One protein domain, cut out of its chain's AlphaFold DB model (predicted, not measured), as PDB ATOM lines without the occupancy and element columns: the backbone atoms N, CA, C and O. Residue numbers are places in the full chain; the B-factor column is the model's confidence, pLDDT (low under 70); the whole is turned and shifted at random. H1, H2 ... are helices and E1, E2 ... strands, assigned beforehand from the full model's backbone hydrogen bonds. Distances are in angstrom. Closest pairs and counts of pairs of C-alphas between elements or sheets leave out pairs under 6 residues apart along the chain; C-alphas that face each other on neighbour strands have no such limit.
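Overview. This is residues 3 to 91 and 127 to 154 of the 157 residues of an uncharacterized protein of Ahrensia sp (UniProt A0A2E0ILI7). A twisted wall of five strands, long in E2, E3 and E4 and shorter in E1 and E5, has one helix, H1, over one face at its E1 and E5 end, making two layers; residues 71 to 83 stick out as a loose loop. The printed part has 117 residues, in chain order E1, E2, E3, E4, H1, E5; the sheet runs E2, E3, E4, E1, E5, antiparallel throughout. It is mixed helix and strand, and loose, with a radius of gyration of the C-alphas of 17.5 A and spans of 47 by 38 by 26 A.

Along the chain. Find C-alpha 3 at (-16.744, 39.508, 31.238), where E1, residues 3 to 9, begins. Next come E2, residues 19 to 33, 39.2 A long and bending by 53 degrees at residue 30; E3, residues 36 to 49, 41.8 A; and E4, residues 52 to 64, 36.4 A. H1, residues 128 to 143, runs 22.6 A; E5, residues 149 to 153, runs 13.9 A to C-alpha 153 at (-20.761, 37.423, 35.025).

Arrangement. Hairpins E2 and E3, with N 20 and O 48 at 2.8 A, and E3 and E4, with N 45 and O 57 at 2.7 A, form a meander, each strand the antiparallel neighbour of the one before. E1 is E4's antiparallel neighbour, N 6 and O 58 at 2.9 A, completing a Greek key of these four successive strands. Edge strand E5 pairs with E1, N 7 and O 150 at 2.9 A. H1 is on the sheet at a height of 9.4 A, over E5 and only just over E1, with 3 C-alphas falling on E1; it runs slantwise to the strands, at 41 degrees to E5 on the local plane. Its closest C-alpha pair with E5 is Ala 132 and Phe 152, 6.9 A. In H1 every O i to N i+4 pair is within hydrogen-bond range.

Size, cuts and confidence. The C-alphas of Gly 50 and Lys 73 are the farthest apart, 49.8 A. Residues 92 to 126 are not printed; C-alphas 91 and 127 are 12.0 A apart across the cut. Of the links printed whole, none is long. Look at residues 68 to 76 for pLDDT under 70.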
ATOM      1  N   ALA A   3     -15.713  38.855  30.425       88.62
ATOM      2  CA  ALA A   3     -16.744  39.508  31.238       88.62
ATOM      3  C   ALA A   3     -17.831  38.550  31.754       88.62
ATOM      4  O   ALA A   3     -18.648  38.927  32.591       88.62
ATOM      5  N   GLY A   4     -17.858  37.315  31.269       93.81
ATOM      6  CA  GLY A   4     -18.799  36.295  31.705       93.81
ATOM      7  C   GLY A   4     -18.845  35.133  30.733       93.81
ATOM      8  O   GLY A   4     -18.219  35.173  29.672       93.81
ATOM      9  N   GLY A   5     -19.605  34.116  31.083       95.25
ATOM     10  CA  GLY A   5     -19.816  32.979  30.211       95.25
ATOM     11  C   GLY A   5     -20.900  32.055  30.720       95.25
ATOM     12  O   GLY A   5     -21.426  32.236  31.820       95.25
ATOM     13  N   ASP A   6     -21.211  31.082  29.884       97.12
ATOM     14  CA  ASP A   6     -22.137  29.995  30.153       97.12
ATOM     15  C   ASP A   6     -21.468  28.681  29.766       97.12
ATOM     16  O   ASP A   6     -20.849  28.597  28.708       97.12
ATOM     17  N   VAL A   7     -21.546  27.676  30.631       97.38
ATOM     18  CA  VAL A   7     -20.942  26.360  30.413       97.38
ATOM     19  C   VAL A   7     -22.005  25.301  30.644       97.38
ATOM     20  O   VAL A   7     -22.639  25.299  31.694       97.38
ATOM     21  N   ILE A   8     -22.175  24.391  29.689       98.12
ATOM     22  CA  ILE A   8     -23.083  23.248  29.769       98.12
ATOM     23  C   ILE A   8     -22.248  21.967  29.728       98.12
ATOM     24  O   ILE A   8     -21.531  21.713  28.755       98.12
ATOM     25  N   HIS A   9     -22.358  21.154  30.775       96.56
ATOM     26  CA  HIS A   9     -21.739  19.836  30.873       96.56
ATOM     27  C   HIS A   9     -22.712  18.769  30.361       96.56
ATOM     28  O   HIS A   9     -23.758  18.534  30.958       96.56
ATOM     29  N   ILE A  10     -22.362  18.120  29.251       97.38
ATOM     30  CA  ILE A  10     -23.218  17.151  28.545       97.38
ATOM     31  C   ILE A  10     -22.747  15.720  28.814       97.38
ATOM     32  O   ILE A  10     -23.552  14.815  29.019       97.38
ATOM     33  N   ALA A  11     -21.431  15.512  28.814       96.06
ATOM     34  CA  ALA A  11     -20.805  14.229  29.094       96.06
ATOM     35  C   ALA A  11     -19.398  14.432  29.681       96.06
ATOM     36  O   ALA A  11     -18.769  15.459  29.412       96.06
ATOM     37  N   PRO A  12     -18.873  13.472  30.461       93.56
ATOM     38  CA  PRO A  12     -17.559  13.615  31.074       93.56
ATOM     39  C   PRO A  12     -16.435  13.612  30.028       93.56
ATOM     40  O   PRO A  12     -16.453  12.828  29.080       93.56
ATOM     41  N   LEU A  13     -15.420  14.449  30.252       92.12
ATOM     42  CA  LEU A  13     -14.100  14.314  29.630       92.12
ATOM     43  C   LEU A  13     -13.227  13.440  30.535       92.12
ATOM     44  O   LEU A  13     -13.147  13.701  31.738       92.12
ATOM     45  N   LYS A  14     -12.562  12.415  29.988       91.81
ATOM     46  CA  LYS A  14     -11.688  11.548  30.790       91.81
ATOM     47  C   LYS A  14     -10.242  12.026  30.750       91.81
ATOM     48  O   LYS A  14      -9.729  12.458  29.721       91.81
ATOM     49  N   ILE A  15      -9.564  11.905  31.887       93.62
ATOM     50  CA  ILE A  15      -8.138  12.219  31.999       93.62
ATOM     51  C   ILE A  15      -7.344  11.292  31.071       93.62
ATOM     52  O   ILE A  15      -7.546  10.080  31.075       93.62
ATOM     53  N   GLY A  16      -6.439  11.876  30.285       95.00
ATOM     54  CA  GLY A  16      -5.611  11.158  29.315       95.00
ATOM     55  C   GLY A  16      -6.251  10.984  27.934       95.00
ATOM     56  O   GLY A  16      -5.545  10.613  26.999       95.00
ATOM     57  N   GLU A  17      -7.543  11.289  27.766       93.88
ATOM     58  CA  GLU A  17      -8.167  11.299  26.441       93.88
ATOM     59  C   GLU A  17      -7.788  12.560  25.652       93.88
ATOM     60  O   GLU A  17      -7.691  13.668  26.185       93.88
ATOM     61  N   THR A  18      -7.606  12.385  24.344       95.88
ATOM     62  CA  THR A  18      -7.508  13.512  23.414       95.88
ATOM     63  C   THR A  18      -8.910  14.001  23.083       95.88
ATOM     64  O   THR A  18      -9.758  13.214  22.666       95.88
ATOM     65  N   PHE A  19      -9.142  15.303  23.220       96.19
ATOM     66  CA  PHE A  19     -10.392  15.944  22.822       96.19
ATOM     67  C   PHE A  19     -10.129  17.034  21.777       96.19
ATOM     68  O   PHE A  19      -9.042  17.603  21.694       96.19
ATOM     69  N   THR A  20     -11.147  17.343  20.981       97.75
ATOM     70  CA  THR A  20     -11.140  18.446  20.019       97.75
ATOM     71  C   THR A  20     -11.928  19.612  20.594       97.75
ATOM     72  O   THR A  20     -13.079  19.437  20.979       97.75
ATOM     73  N   ARG A  21     -11.341  20.813  20.621       97.50
ATOM     74  CA  ARG A  21     -12.078  22.056  20.892       97.50
ATOM     75  C   ARG A  21     -12.340  22.782  19.579       97.50
ATOM     76  O   ARG A  21     -11.404  23.267  18.947       97.50
ATOM     77  N   ARG A  22     -13.603  22.898  19.181       98.19
ATOM     78  CA  ARG A  22     -14.031  23.773  18.085       98.19
ATOM     79  C   ARG A  22     -14.444  25.113  18.670       98.19
ATOM     80  O   ARG A  22     -15.178  25.132  19.646       98.19
ATOM     81  N   SER A  23     -13.973  26.207  18.081       98.44
ATOM     82  CA  SER A  23     -14.310  27.563  18.525       98.44
ATOM     83  C   SER A  23     -14.881  28.362  17.364       98.44
ATOM     84  O   SER A  23     -14.320  28.320  16.269       98.44
ATOM     85  N   VAL A  24     -15.968  29.086  17.600       98.44
ATOM     86  CA  VAL A  24     -16.646  29.916  16.601       98.44
ATOM     87  C   VAL A  24     -16.912  31.284  17.207       98.44
ATOM     88  O   VAL A  24     -17.359  31.390  18.344       98.44
ATOM     89  N   ILE A  25     -16.636  32.348  16.457       98.38
ATOM     90  CA  ILE A  25     -17.106  33.681  16.838       98.38
ATOM     91  C   ILE A  25     -18.594  33.740  16.490       98.38
ATOM     92  O   ILE A  25     -18.938  33.707  15.311       98.38
ATOM     93  N   GLY A  26     -19.451  33.790  17.508       96.94
ATOM     94  CA  GLY A  26     -20.903  33.811  17.329       96.94
ATOM     95  C   GLY A  26     -21.437  35.206  17.002       96.94
ATOM     96  O   GLY A  26     -22.241  35.363  16.092       96.94
ATOM     97  N   ASP A  27     -20.959  36.231  17.715       97.12
ATOM     98  CA  ASP A  27     -21.386  37.623  17.521       97.12
ATOM     99  C   ASP A  27     -20.244  38.607  17.796       97.12
ATOM    100  O   ASP A  27     -19.406  38.373  18.675       97.12
ATOM    101  N   ILE A  28     -20.240  39.728  17.073       97.75
ATOM    102  CA  ILE A  28     -19.392  40.888  17.353       97.75
ATOM    103  C   ILE A  28     -20.267  42.141  17.334       97.75
ATOM    104  O   ILE A  28     -20.765  42.548  16.288       97.75
ATOM    105  N   THR A  29     -20.361  42.817  18.475       96.62
ATOM    106  CA  THR A  29     -21.137  44.049  18.623       96.62
ATOM    107  C   THR A  29     -20.268  45.182  19.166       96.62
ATOM    108  O   THR A  29     -19.780  45.126  20.296       96.62
ATOM    109  N   ALA A  30     -20.128  46.270  18.407       95.25
ATOM    110  CA  ALA A  30     -19.518  47.509  18.886       95.25
ATOM    111  C   ALA A  30     -20.568  48.440  19.517       95.25
ATOM    112  O   ALA A  30     -21.646  48.649  18.965       95.25
ATOM    113  N   LYS A  31     -20.251  49.026  20.676       92.44
ATOM    114  CA  LYS A  31     -21.096  50.005  21.376       92.44
ATOM    115  C   LYS A  31     -20.276  51.212  21.812       92.44
ATOM    116  O   LYS A  31     -19.169  51.067  22.332       92.44
ATOM    117  N   GLN A  32     -20.852  52.403  21.677       89.31
ATOM    118  CA  GLN A  32     -20.279  53.619  22.245       89.31
ATOM    119  C   GLN A  32     -20.661  53.723  23.728       89.31
ATOM    120  O   GLN A  32     -21.835  53.863  24.070       89.31
ATOM    121  N   GLY A  33     -19.672  53.648  24.619       82.12
ATOM    122  CA  GLY A  33     -19.849  53.811  26.060       82.12
ATOM    123  C   GLY A  33     -19.332  55.155  26.579       82.12
ATOM    124  O   GLY A  33     -18.667  55.920  25.879       82.12
ATOM    125  N   ARG A  34     -19.570  55.419  27.872       76.25
ATOM    126  CA  ARG A  34     -19.057  56.609  28.592       76.25
ATOM    127  C   ARG A  34     -17.526  56.657  28.721       76.25
ATOM    128  O   ARG A  34     -16.985  57.650  29.207       76.25
ATOM    129  N   SER A  35     -16.847  55.562  28.397       72.50
ATOM    130  CA  SER A  35     -15.394  55.381  28.480       72.50
ATOM    131  C   SER A  35     -14.767  55.095  27.111       72.50
ATOM    132  O   SER A  35     -13.667  54.561  27.055       72.50
ATOM    133  N   GLY A  36     -15.474  55.406  26.020       84.31
ATOM    134  CA  GLY A  36     -15.041  55.103  24.657       84.31
ATOM    135  C   GLY A  36     -15.758  53.896  24.055       84.31
ATOM    136  O   GLY A  36     -16.786  53.439  24.564       84.31
ATOM    137  N   VAL A  37     -15.219  53.405  22.942       89.50
ATOM    138  CA  VAL A  37     -15.766  52.257  22.213       89.50
ATOM    139  C   VAL A  37     -15.521  50.972  23.004       89.50
ATOM    140  O   VAL A  37     -14.407  50.707  23.463       89.50
ATOM    141  N   LEU A  38     -16.572  50.168  23.143       91.69
ATOM    142  CA  LEU A  38     -16.528  48.808  23.666       91.69
ATOM    143  C   LEU A  38     -16.906  47.848  22.542       91.69
ATOM    144  O   LEU A  38     -17.948  48.028  21.913       91.69
ATOM    145  N   VAL A  39     -16.095  46.822  22.308       95.19
ATOM    146  CA  VAL A  39     -16.419  45.742  21.368       95.19
ATOM    147  C   VAL A  39     -16.695  44.481  22.170       95.19
ATOM    148  O   VAL A  39     -15.822  43.973  22.871       95.19
ATOM    149  N   PHE A  40     -17.930  44.009  22.090       94.62
ATOM    150  CA  PHE A  40     -18.388  42.767  22.690       94.62
ATOM    151  C   PHE A  40     -18.237  41.658  21.659       94.62
ATOM    152  O   PHE A  40     -18.680  41.814  20.526       94.62
ATOM    153  N   VAL A  41     -17.608  40.558  22.050       97.69
ATOM    154  CA  VAL A  41     -17.414  39.380  21.209       97.69
ATOM    155  C   VAL A  41     -17.945  38.174  21.962       97.69
ATOM    156  O   VAL A  41     -17.508  37.903  23.081       97.69
ATOM    157  N   SER A  42     -18.889  37.467  21.349       97.75
ATOM    158  CA  SER A  42     -19.313  36.147  21.798       97.75
ATOM    159  C   SER A  42     -18.471  35.095  21.088       97.75
ATOM    160  O   SER A  42     -18.395  35.095  19.858       97.75
ATOM    161  N   VAL A  43     -17.849  34.202  21.851       98.31
ATOM    162  CA  VAL A  43     -17.139  33.040  21.310       98.31
ATOM    163  C   VAL A  43     -17.794  31.782  21.853       98.31
ATOM    164  O   VAL A  43     -17.933  31.624  23.061       98.31
ATOM    165  N   GLU A  44     -18.208  30.899  20.962       98.38
ATOM    166  CA  GLU A  44     -18.786  29.603  21.288       98.38
ATOM    167  C   GLU A  44     -17.715  28.526  21.165       98.38
ATOM    168  O   GLU A  44     -16.925  28.527  20.216       98.38
ATOM    169  N   HIS A  45     -17.695  27.595  22.111       98.31
ATOM    170  CA  HIS A  45     -16.797  26.458  22.121       98.31
ATOM    171  C   HIS A  45     -17.571  25.153  22.272       98.31
ATOM    172  O   HIS A  45     -18.432  25.012  23.141       98.31
ATOM    173  N   GLU A  46     -17.201  24.170  21.461       98.38
ATOM    174  CA  GLU A  46     -17.618  22.780  21.609       98.38
ATOM    175  C   GLU A  46     -16.385  21.927  21.901       98.38
ATOM    176  O   GLU A  46     -15.401  21.969  21.158       98.38
ATOM    177  N   HIS A  47     -16.433  21.149  22.982       97.94
ATOM    178  CA  HIS A  47     -15.387  20.197  23.352       97.94
ATOM    179  C   HIS A  47     -15.886  18.780  23.075       97.94
ATOM    180  O   HIS A  47     -16.887  18.359  23.658       97.94
ATOM    181  N   LEU A  48     -15.191  18.047  22.203       98.06
ATOM    182  CA  LEU A  48     -15.579  16.713  21.751       98.06
ATOM    183  C   LEU A  48     -14.524  15.661  22.109       98.06
ATOM    184  O   LEU A  48     -13.361  15.830  21.744       98.06
ATOM    185  N   SER A  49     -14.921  14.559  22.750       96.88
ATOM    186  CA  SER A  49     -14.097  13.341  22.844       96.88
ATOM    187  C   SER A  49     -14.503  12.401  21.704       96.88
ATOM    188  O   SER A  49     -15.619  11.875  21.675       96.88
ATOM    189  N   GLY A  50     -13.648  12.276  20.684       93.44
ATOM    190  CA  GLY A  50     -14.048  11.691  19.400       93.44
ATOM    191  C   GLY A  50     -15.216  12.466  18.774       93.44
ATOM    192  O   GLY A  50     -15.103  13.664  18.527       93.44
ATOM    193  N   ASN A  51     -16.347  11.790  18.551       94.06
ATOM    194  CA  ASN A  51     -17.576  12.399  18.020       94.06
ATOM    195  C   ASN A  51     -18.593  12.777  19.111       94.06
ATOM    196  O   ASN A  51     -19.670  13.282  18.796       94.06
ATOM    197  N   GLN A  52     -18.288  12.513  20.384       97.44
ATOM    198  CA  GLN A  52     -19.189  12.810  21.489       97.44
ATOM    199  C   GLN A  52     -18.953  14.233  21.989       97.44
ATOM    200  O   GLN A  52     -17.858  14.570  22.433       97.44
ATOM    201  N   LEU A  53     -19.997  15.058  21.946       98.00
ATOM    202  CA  LEU A  53     -19.985  16.384  22.550       98.00
ATOM    203  C   LEU A  53     -20.014  16.260  24.080       98.00
ATOM    204  O   LEU A  53     -20.950  15.696  24.646       98.00
ATOM    205  N   CYS A  54     -18.994  16.803  24.738       97.75
ATOM    206  CA  CYS A  54     -18.827  16.737  26.188       97.75
ATOM    207  C   CYS A  54     -19.189  18.058  26.869       97.75
ATOM    208  O   CYS A  54     -19.869  18.054  27.893       97.75
ATOM    209  N   ILE A  55     -18.748  19.187  26.304       97.75
ATOM    210  CA  ILE A  55     -18.965  20.520  26.881       97.75
ATOM    211  C   ILE A  55     -19.349  21.499  25.775       97.75
ATOM    212  O   ILE A  55     -18.715  21.520  24.716       97.75
ATOM    213  N   ARG A  56     -20.351  22.336  26.056       98.25
ATOM    214  CA  ARG A  56     -20.599  23.589  25.335       98.25
ATOM    215  C   ARG A  56     -20.264  24.767  26.228       98.25
ATOM    216  O   ARG A  56     -20.629  24.771  27.396       98.25
ATOM    217  N   GLU A  57     -19.586  25.759  25.679       97.44
ATOM    218  CA  GLU A  57     -19.228  26.982  26.389       97.44
ATOM    219  C   GLU A  57     -19.520  28.196  25.506       97.44
ATOM    220  O   GLU A  57     -19.204  28.199  24.321       97.44
ATOM    221  N   GLN A  58     -20.080  29.249  26.093       97.88
ATOM    222  CA  GLN A  58     -20.172  30.577  25.501       97.88
ATOM    223  C   GLN A  58     -19.340  31.542  26.345       97.88
ATOM    224  O   GLN A  58     -19.580  31.703  27.539       97.88
ATOM    225  N   GLN A  59     -18.365  32.208  25.733       96.69
ATOM    226  CA  GLN A  59     -17.550  33.240  26.364       96.69
ATOM    227  C   GLN A  59     -17.972  34.626  25.888       96.69
ATOM    228  O   GLN A  59     -17.982  34.921  24.694       96.69
ATOM    229  N   SER A  60     -18.247  35.512  26.841       95.62
ATOM    230  CA  SER A  60     -18.499  36.929  26.592       95.62
ATOM    231  C   SER A  60     -17.220  37.731  26.825       95.62
ATOM    232  O   SER A  60     -16.814  37.978  27.967       95.62
ATOM    233  N   ILE A  61     -16.576  38.152  25.740       94.62
ATOM    234  CA  ILE A  61     -15.328  38.917  25.754       94.62
ATOM    235  C   ILE A  61     -15.633  40.385  25.469       94.62
ATOM    236  O   ILE A  61     -16.383  40.723  24.560       94.62
ATOM    237  N   VAL A  62     -15.025  41.275  26.245       92.44
ATOM    238  CA  VAL A  62     -15.103  42.722  26.041       92.44
ATOM    239  C   VAL A  62     -13.713  43.255  25.740       92.44
ATOM    240  O   VAL A  62     -12.785  43.108  26.547       92.44
ATOM    241  N   TYR A  63     -13.589  43.902  24.589       91.38
ATOM    242  CA  TYR A  63     -12.461  44.742  24.227       91.38
ATOM    243  C   TYR A  63     -12.826  46.191  24.505       91.38
ATOM    244  O   TYR A  63     -13.927  46.655  24.203       91.38
ATOM    245  N   ARG A  64     -11.891  46.906  25.109       87.25
ATOM    246  CA  ARG A  64     -12.025  48.317  25.445       87.25
ATOM    247  C   ARG A  64     -10.681  48.988  25.258       87.25
ATOM    248  O   ARG A  64      -9.649  48.327  25.343       87.25
ATOM    249  N   GLN A  65     -10.700  50.297  25.066       84.38
ATOM    250  CA  GLN A  65      -9.475  51.079  25.132       84.38
ATOM    251  C   GLN A  65      -8.901  51.053  26.553       84.38
ATOM    252  O   GLN A  65      -9.635  50.966  27.546       84.38
ATOM    253  N   ILE A  66      -7.575  51.126  26.639       81.12
ATOM    254  CA  ILE A  66      -6.888  51.357  27.904       81.12
ATOM    255  C   ILE A  66      -7.230  52.785  28.327       81.12
ATOM    256  O   ILE A  66      -6.933  53.751  27.629       81.12
ATOM    257  N   THR A  67      -7.904  52.911  29.462       73.94
ATOM    258  CA  THR A  67      -8.291  54.193  30.049       73.94
ATOM    259  C   THR A  67      -7.932  54.167  31.517       73.94
ATOM    260  O   THR A  67      -8.109  53.125  32.154       73.94
ATOM    261  N   ALA A  68      -7.516  55.314  32.058       68.50
ATOM    262  CA  ALA A  68      -7.244  55.449  33.481       68.50
ATOM    263  C   ALA A  68      -8.419  54.900  34.321       68.50
ATOM    264  O   ALA A  68      -9.588  55.136  33.978       68.50
ATOM    265  N   PRO A  69      -8.130  54.149  35.393       62.81
ATOM    266  CA  PRO A  69      -9.149  53.550  36.233       62.81
ATOM    267  C   PRO A  69      -9.988  54.670  36.843       62.81
ATOM    268  O   PRO A  69      -9.468  55.643  37.390       62.81
ATOM    269  N   ARG A  70     -11.312  54.554  36.722       60.97
ATOM    270  CA  ARG A  70     -12.224  55.452  37.428       60.97
ATOM    271  C   ARG A  70     -12.478  54.873  38.817       60.97
ATOM    272  O   ARG A  70     -12.732  53.675  38.910       60.97
ATOM    273  N   PRO A  71     -12.458  55.696  39.879       58.31
ATOM    274  CA  PRO A  71     -12.797  55.220  41.209       58.31
ATOM    275  C   PRO A  71     -14.211  54.637  41.198       58.31
ATOM    276  O   PRO A  71     -15.177  55.301  40.802       58.31
ATOM    277  N   VAL A  72     -14.325  53.380  41.620       58.28
ATOM    278  CA  VAL A  72     -15.606  52.697  41.788       58.28
ATOM    279  C   VAL A  72     -16.298  53.332  42.991       58.28
ATOM    280  O   VAL A  72     -15.887  53.141  44.129       58.28
ATOM    281  N   LYS A  73     -17.332  54.141  42.739       54.84
ATOM    282  CA  LYS A  73     -18.029  54.914  43.783       54.84
ATOM    283  C   LYS A  73     -19.036  54.114  44.615       54.84
ATOM    284  O   LYS A  73     -19.573  54.655  45.575       54.84
ATOM    285  N   ASN A  74     -19.309  52.860  44.267       58.00
ATOM    286  CA  ASN A  74     -20.392  52.115  44.900       58.00
ATOM    287  C   ASN A  74     -19.844  51.127  45.927       58.00
ATOM    288  O   ASN A  74     -19.125  50.188  45.575       58.00
ATOM    289  N   ALA A  75     -20.240  51.316  47.187       58.97
ATOM    290  CA  ALA A  75     -20.115  50.280  48.199       58.97
ATOM    291  C   ALA A  75     -20.911  49.040  47.747       58.97
ATOM    292  O   ALA A  75     -22.007  49.189  47.192       58.97
ATOM    293  N   PRO A  76     -20.383  47.816  47.928       64.94
ATOM    294  CA  PRO A  76     -21.177  46.620  47.691       64.94
ATOM    295  C   PRO A  76     -22.424  46.656  48.583       64.94
ATOM    296  O   PRO A  76     -22.342  47.033  49.751       64.94
ATOM    297  N   ALA A  77     -23.575  46.277  48.025       71.50
ATOM    298  CA  ALA A  77     -24.789  46.091  48.811       71.50
ATOM    299  C   ALA A  77     -24.543  45.066  49.931       71.50
ATOM    300  O   ALA A  77     -23.713  44.162  49.773       71.50
ATOM    301  N   ALA A  78     -25.272  45.208  51.045       74.00
ATOM    302  CA  ALA A  78     -25.261  44.215  52.110       74.00
ATOM    303  C   ALA A  78     -25.584  42.849  51.507       74.00
ATOM    304  O   ALA A  78     -26.569  42.675  50.789       74.00
ATOM    305  N   ALA A  79     -24.678  41.909  51.719       76.19
ATOM    306  CA  ALA A  79     -24.709  40.655  51.010       76.19
ATOM    307  C   ALA A  79     -25.628  39.684  51.775       76.19
ATOM    308  O   ALA A  79     -25.478  39.541  52.985       76.19
ATOM    309  N   ASP A  80     -26.551  39.015  51.082       84.56
ATOM    310  CA  ASP A  80     -27.516  38.091  51.696       84.56
ATOM    311  C   ASP A  80     -26.789  36.943  52.433       84.56
ATOM    312  O   ASP A  80     -25.972  36.249  51.811       84.56
ATOM    313  N   PRO A  81     -27.034  36.730  53.741       83.19
ATOM    314  CA  PRO A  81     -26.344  35.703  54.524       83.19
ATOM    315  C   PRO A  81     -26.578  34.278  54.006       83.19
ATOM    316  O   PRO A  81     -25.760  33.404  54.270       83.19
ATOM    317  N   THR A  82     -27.649  34.043  53.245       87.50
ATOM    318  CA  THR A  82     -27.968  32.738  52.646       87.50
ATOM    319  C   THR A  82     -27.219  32.472  51.339       87.50
ATOM    320  O   THR A  82     -27.203  31.346  50.847       87.50
ATOM    321  N   THR A  83     -26.553  33.486  50.772       90.81
ATOM    322  CA  THR A  83     -25.729  33.306  49.574       90.81
ATOM    323  C   THR A  83     -24.515  32.442  49.893       90.81
ATOM    324  O   THR A  83     -23.723  32.782  50.777       90.81
ATOM    325  N   LEU A  84     -24.335  31.371  49.118       91.00
ATOM    326  CA  LEU A  84     -23.172  30.491  49.184       91.00
ATOM    327  C   LEU A  84     -21.877  31.272  48.912       91.00
ATOM    328  O   LEU A  84     -21.794  32.056  47.964       91.00
ATOM    329  N   ARG A  85     -20.858  31.074  49.754       91.31
ATOM    330  CA  ARG A  85     -19.611  31.852  49.730       91.31
ATOM    331  C   ARG A  85     -18.402  30.976  50.002       91.31
ATOM    332  O   ARG A  85     -18.470  30.014  50.758       91.31
ATOM    333  N   SER A  86     -17.278  31.400  49.447       91.19
ATOM    334  CA  SER A  86     -15.944  30.938  49.809       91.19
ATOM    335  C   SER A  86     -14.992  32.133  49.778       91.19
ATOM    336  O   SER A  86     -15.275  33.130  49.110       91.19
ATOM    337  N   SER A  87     -13.893  32.053  50.525       91.31
ATOM    338  CA  SER A  87     -12.880  33.104  50.596       91.31
ATOM    339  C   SER A  87     -11.528  32.566  50.156       91.31
ATOM    340  O   SER A  87     -11.108  31.486  50.569       91.31
ATOM    341  N   LEU A  88     -10.844  33.347  49.327       91.81
ATOM    342  CA  LEU A  88      -9.479  33.112  48.885       91.81
ATOM    343  C   LEU A  88      -8.800  34.475  48.758       91.81
ATOM    344  O   LEU A  88      -9.380  35.391  48.178       91.81
ATOM    345  N   ALA A  89      -7.572  34.594  49.258       94.12
ATOM    346  CA  ALA A  89      -6.716  35.750  49.024       94.12
ATOM    347  C   ALA A  89      -5.696  35.395  47.927       94.12
ATOM    348  O   ALA A  89      -4.760  34.646  48.208       94.12
ATOM    349  N   PRO A  90      -5.870  35.859  46.672       93.62
ATOM    350  CA  PRO A  90      -4.920  35.578  45.604       93.62
ATOM    351  C   PRO A  90      -3.609  36.317  45.867       93.62
ATOM    352  O   PRO A  90      -3.611  37.531  46.070       93.62
ATOM    353  N   ASP A  91      -2.494  35.597  45.810       95.94
ATOM    354  CA  ASP A  91      -1.157  36.182  45.795       95.94
ATOM    355  C   ASP A  91      -0.552  36.117  44.374       95.94
ATOM    356  O   ASP A  91      -1.077  35.414  43.497       95.94
ATOM    357  N   HIS A 127      -7.698  36.853  37.382       93.94
ATOM    358  CA  HIS A 127      -8.370  36.317  36.198       93.94
ATOM    359  C   HIS A 127      -9.877  36.173  36.444       93.94
ATOM    360  O   HIS A 127     -10.308  35.588  37.438       93.94
ATOM    361  N   GLY A 128     -10.689  36.637  35.493       92.38
ATOM    362  CA  GLY A 128     -12.105  36.266  35.418       92.38
ATOM    363  C   GLY A 128     -12.313  34.742  35.450       92.38
ATOM    364  O   GLY A 128     -13.083  34.271  36.286       92.38
ATOM    365  N   PRO A 129     -11.587  33.948  34.633       93.19
ATOM    366  CA  PRO A 129     -11.710  32.492  34.679       93.19
ATOM    367  C   PRO A 129     -11.304  31.847  36.003       93.19
ATOM    368  O   PRO A 129     -11.944  30.882  36.398       93.19
ATOM    369  N   LEU A 130     -10.326  32.388  36.740       94.56
ATOM    370  CA  LEU A 130      -9.997  31.867  38.073       94.56
ATOM    371  C   LEU A 130     -11.202  31.997  39.013       94.56
ATOM    372  O   LEU A 130     -11.557  31.043  39.700       94.56
ATOM    373  N   GLN A 131     -11.869  33.153  39.003       93.44
ATOM    374  CA  GLN A 131     -13.089  33.361  39.787       93.44
ATOM    375  C   GLN A 131     -14.207  32.405  39.349       93.44
ATOM    376  O   GLN A 131     -14.866  31.813  40.200       93.44
ATOM    377  N   ALA A 132     -14.385  32.202  38.040       94.19
ATOM    378  CA  ALA A 132     -15.360  31.255  37.500       94.19
ATOM    379  C   ALA A 132     -15.070  29.807  37.936       94.19
ATOM    380  O   ALA A 132     -15.978  29.125  38.401       94.19
ATOM    381  N   THR A 133     -13.810  29.360  37.871       94.50
ATOM    382  CA  THR A 133     -13.378  28.035  38.347       94.50
ATOM    383  C   THR A 133     -13.682  27.852  39.835       94.50
ATOM    384  O   THR A 133     -14.217  26.820  40.231       94.50
ATOM    385  N   LEU A 134     -13.380  28.851  40.670       95.19
ATOM    386  CA  LEU A 134     -13.644  28.787  42.111       95.19
ATOM    387  C   LEU A 134     -15.145  28.724  42.419       95.19
ATOM    388  O   LEU A 134     -15.559  27.941  43.272       95.19
ATOM    389  N   LEU A 135     -15.961  29.513  41.715       95.00
ATOM    390  CA  LEU A 135     -17.418  29.509  41.868       95.00
ATOM    391  C   LEU A 135     -18.047  28.195  41.399       95.00
ATOM    392  O   LEU A 135     -18.921  27.666  42.083       95.00
ATOM    393  N   LEU A 136     -17.584  27.645  40.274       95.50
ATOM    394  CA  LEU A 136     -18.027  26.345  39.782       95.50
ATOM    395  C   LEU A 136     -17.684  25.230  40.778       95.50
ATOM    396  O   LEU A 136     -18.542  24.411  41.096       95.50
ATOM    397  N   ASN A 137     -16.464  25.230  41.325       95.38
ATOM    398  CA  ASN A 137     -16.048  24.254  42.334       95.38
ATOM    399  C   ASN A 137     -16.855  24.377  43.631       95.38
ATOM    400  O   ASN A 137     -17.197  23.363  44.236       95.38
ATOM    401  N   LEU A 138     -17.169  25.604  44.052       95.75
ATOM    402  CA  LEU A 138     -18.026  25.856  45.207       95.75
ATOM    403  C   LEU A 138     -19.432  25.286  44.973       95.75
ATOM    404  O   LEU A 138     -19.925  24.539  45.813       95.75
ATOM    405  N   ALA A 139     -20.034  25.563  43.813       95.06
ATOM    406  CA  ALA A 139     -21.333  25.011  43.442       95.06
ATOM    407  C   ALA A 139     -21.308  23.476  43.397       95.06
ATOM    408  O   ALA A 139     -22.150  22.837  44.022       95.06
ATOM    409  N   ALA A 140     -20.315  22.883  42.730       95.25
ATOM    410  CA  ALA A 140     -20.192  21.433  42.615       95.25
ATOM    411  C   ALA A 140     -19.996  20.750  43.977       95.25
ATOM    412  O   ALA A 140     -20.599  19.717  44.253       95.25
ATOM    413  N   SER A 141     -19.198  21.353  44.863       95.69
ATOM    414  CA  SER A 141     -18.977  20.828  46.216       95.69
ATOM    415  C   SER A 141     -20.256  20.855  47.054       95.69
ATOM    416  O   SER A 141     -20.509  19.921  47.804       95.69
ATOM    417  N   THR A 142     -21.066  21.909  46.921       94.50
ATOM    418  CA  THR A 142     -22.346  22.040  47.633       94.50
ATOM    419  C   THR A 142     -23.434  21.131  47.064       94.50
ATOM    420  O   THR A 142     -24.255  20.629  47.823       94.50
ATOM    421  N   LEU A 143     -23.444  20.909  45.748       94.00
ATOM    422  CA  LEU A 143     -24.385  20.003  45.085       94.00
ATOM    423  C   LEU A 143     -23.974  18.526  45.190       94.00
ATOM    424  O   LEU A 143     -24.796  17.657  44.921       94.00
ATOM    425  N   HIS A 144     -22.722  18.247  45.569       95.50
ATOM    426  CA  HIS A 144     -22.087  16.926  45.486       95.50
ATOM    427  C   HIS A 144     -22.078  16.320  44.068       95.50
ATOM    428  O   HIS A 144     -21.937  15.110  43.915       95.50
ATOM    429  N   ASP A 145     -22.199  17.166  43.043       93.25
ATOM    430  CA  ASP A 145     -22.236  16.807  41.623       93.25
ATOM    431  C   ASP A 145     -21.870  18.053  40.789       93.25
ATOM    432  O   ASP A 145     -22.158  19.174  41.233       93.25
ATOM    433  N   PRO A 146     -21.222  17.948  39.610       89.50
ATOM    434  CA  PRO A 146     -20.972  19.123  38.798       89.50
ATOM    435  C   PRO A 146     -22.304  19.642  38.238       89.50
ATOM    436  O   PRO A 146     -23.102  18.863  37.717       89.50
ATOM    437  N   PRO A 147     -22.560  20.961  38.289       94.06
ATOM    438  CA  PRO A 147     -23.796  21.500  37.747       94.06
ATOM    439  C   PRO A 147     -23.876  21.215  36.244       94.06
ATOM    440  O   PRO A 147     -22.888  21.374  35.522       94.06
ATOM    441  N   HIS A 148     -25.064  20.830  35.770       95.56
ATOM    442  CA  HIS A 148     -25.325  20.628  34.342       95.56
ATOM    443  C   HIS A 148     -25.081  21.910  33.535       95.56
ATOM    444  O   HIS A 148     -24.565  21.854  32.424       95.56
ATOM    445  N   GLN A 149     -25.420  23.071  34.105       97.31
ATOM    446  CA  GLN A 149     -25.165  24.378  33.511       97.31
ATOM    447  C   GLN A 149     -24.631  25.355  34.558       97.31
ATOM    448  O   GLN A 149     -25.127  25.409  35.684       97.31
ATOM    449  N   PHE A 150     -23.637  26.150  34.175       96.81
ATOM    450  CA  PHE A 150     -23.023  27.175  35.005       96.81
ATOM    451  C   PHE A 150     -22.868  28.473  34.216       96.81
ATOM    452  O   PHE A 150     -22.045  28.567  33.306       96.81
ATOM    453  N   SER A 151     -23.632  29.492  34.607       96.44
ATOM    454  CA  SER A 151     -23.547  30.835  34.035       96.44
ATOM    455  C   SER A 151     -22.965  31.812  35.047       96.44
ATOM    456  O   SER A 151     -23.348  31.825  36.218       96.44
ATOM    457  N   PHE A 152     -22.078  32.693  34.595       93.25
ATOM    458  CA  PHE A 152     -21.459  33.697  35.450       93.25
ATOM    459  C   PHE A 152     -21.234  35.016  34.715       93.25
ATOM    460  O   PHE A 152     -21.086  35.084  33.494       93.25
ATOM    461  N   ARG A 153     -21.165  36.096  35.495       91.25
ATOM    462  CA  ARG A 153     -20.761  37.423  35.025       91.25
ATOM    463  C   ARG A 153     -19.700  37.979  35.950       91.25
ATOM    464  O   ARG A 153     -19.882  38.025  37.164       91.25
ATOM    465  N   VAL A 154     -18.607  38.435  35.361       83.38
ATOM    466  CA  VAL A 154     -17.539  39.121  36.075       83.38
ATOM    467  C   VAL A 154     -17.885  40.599  36.078       83.38
ATOM    468  O   VAL A 154     -17.978  41.241  35.030       83.38
TER     469      VAL A 154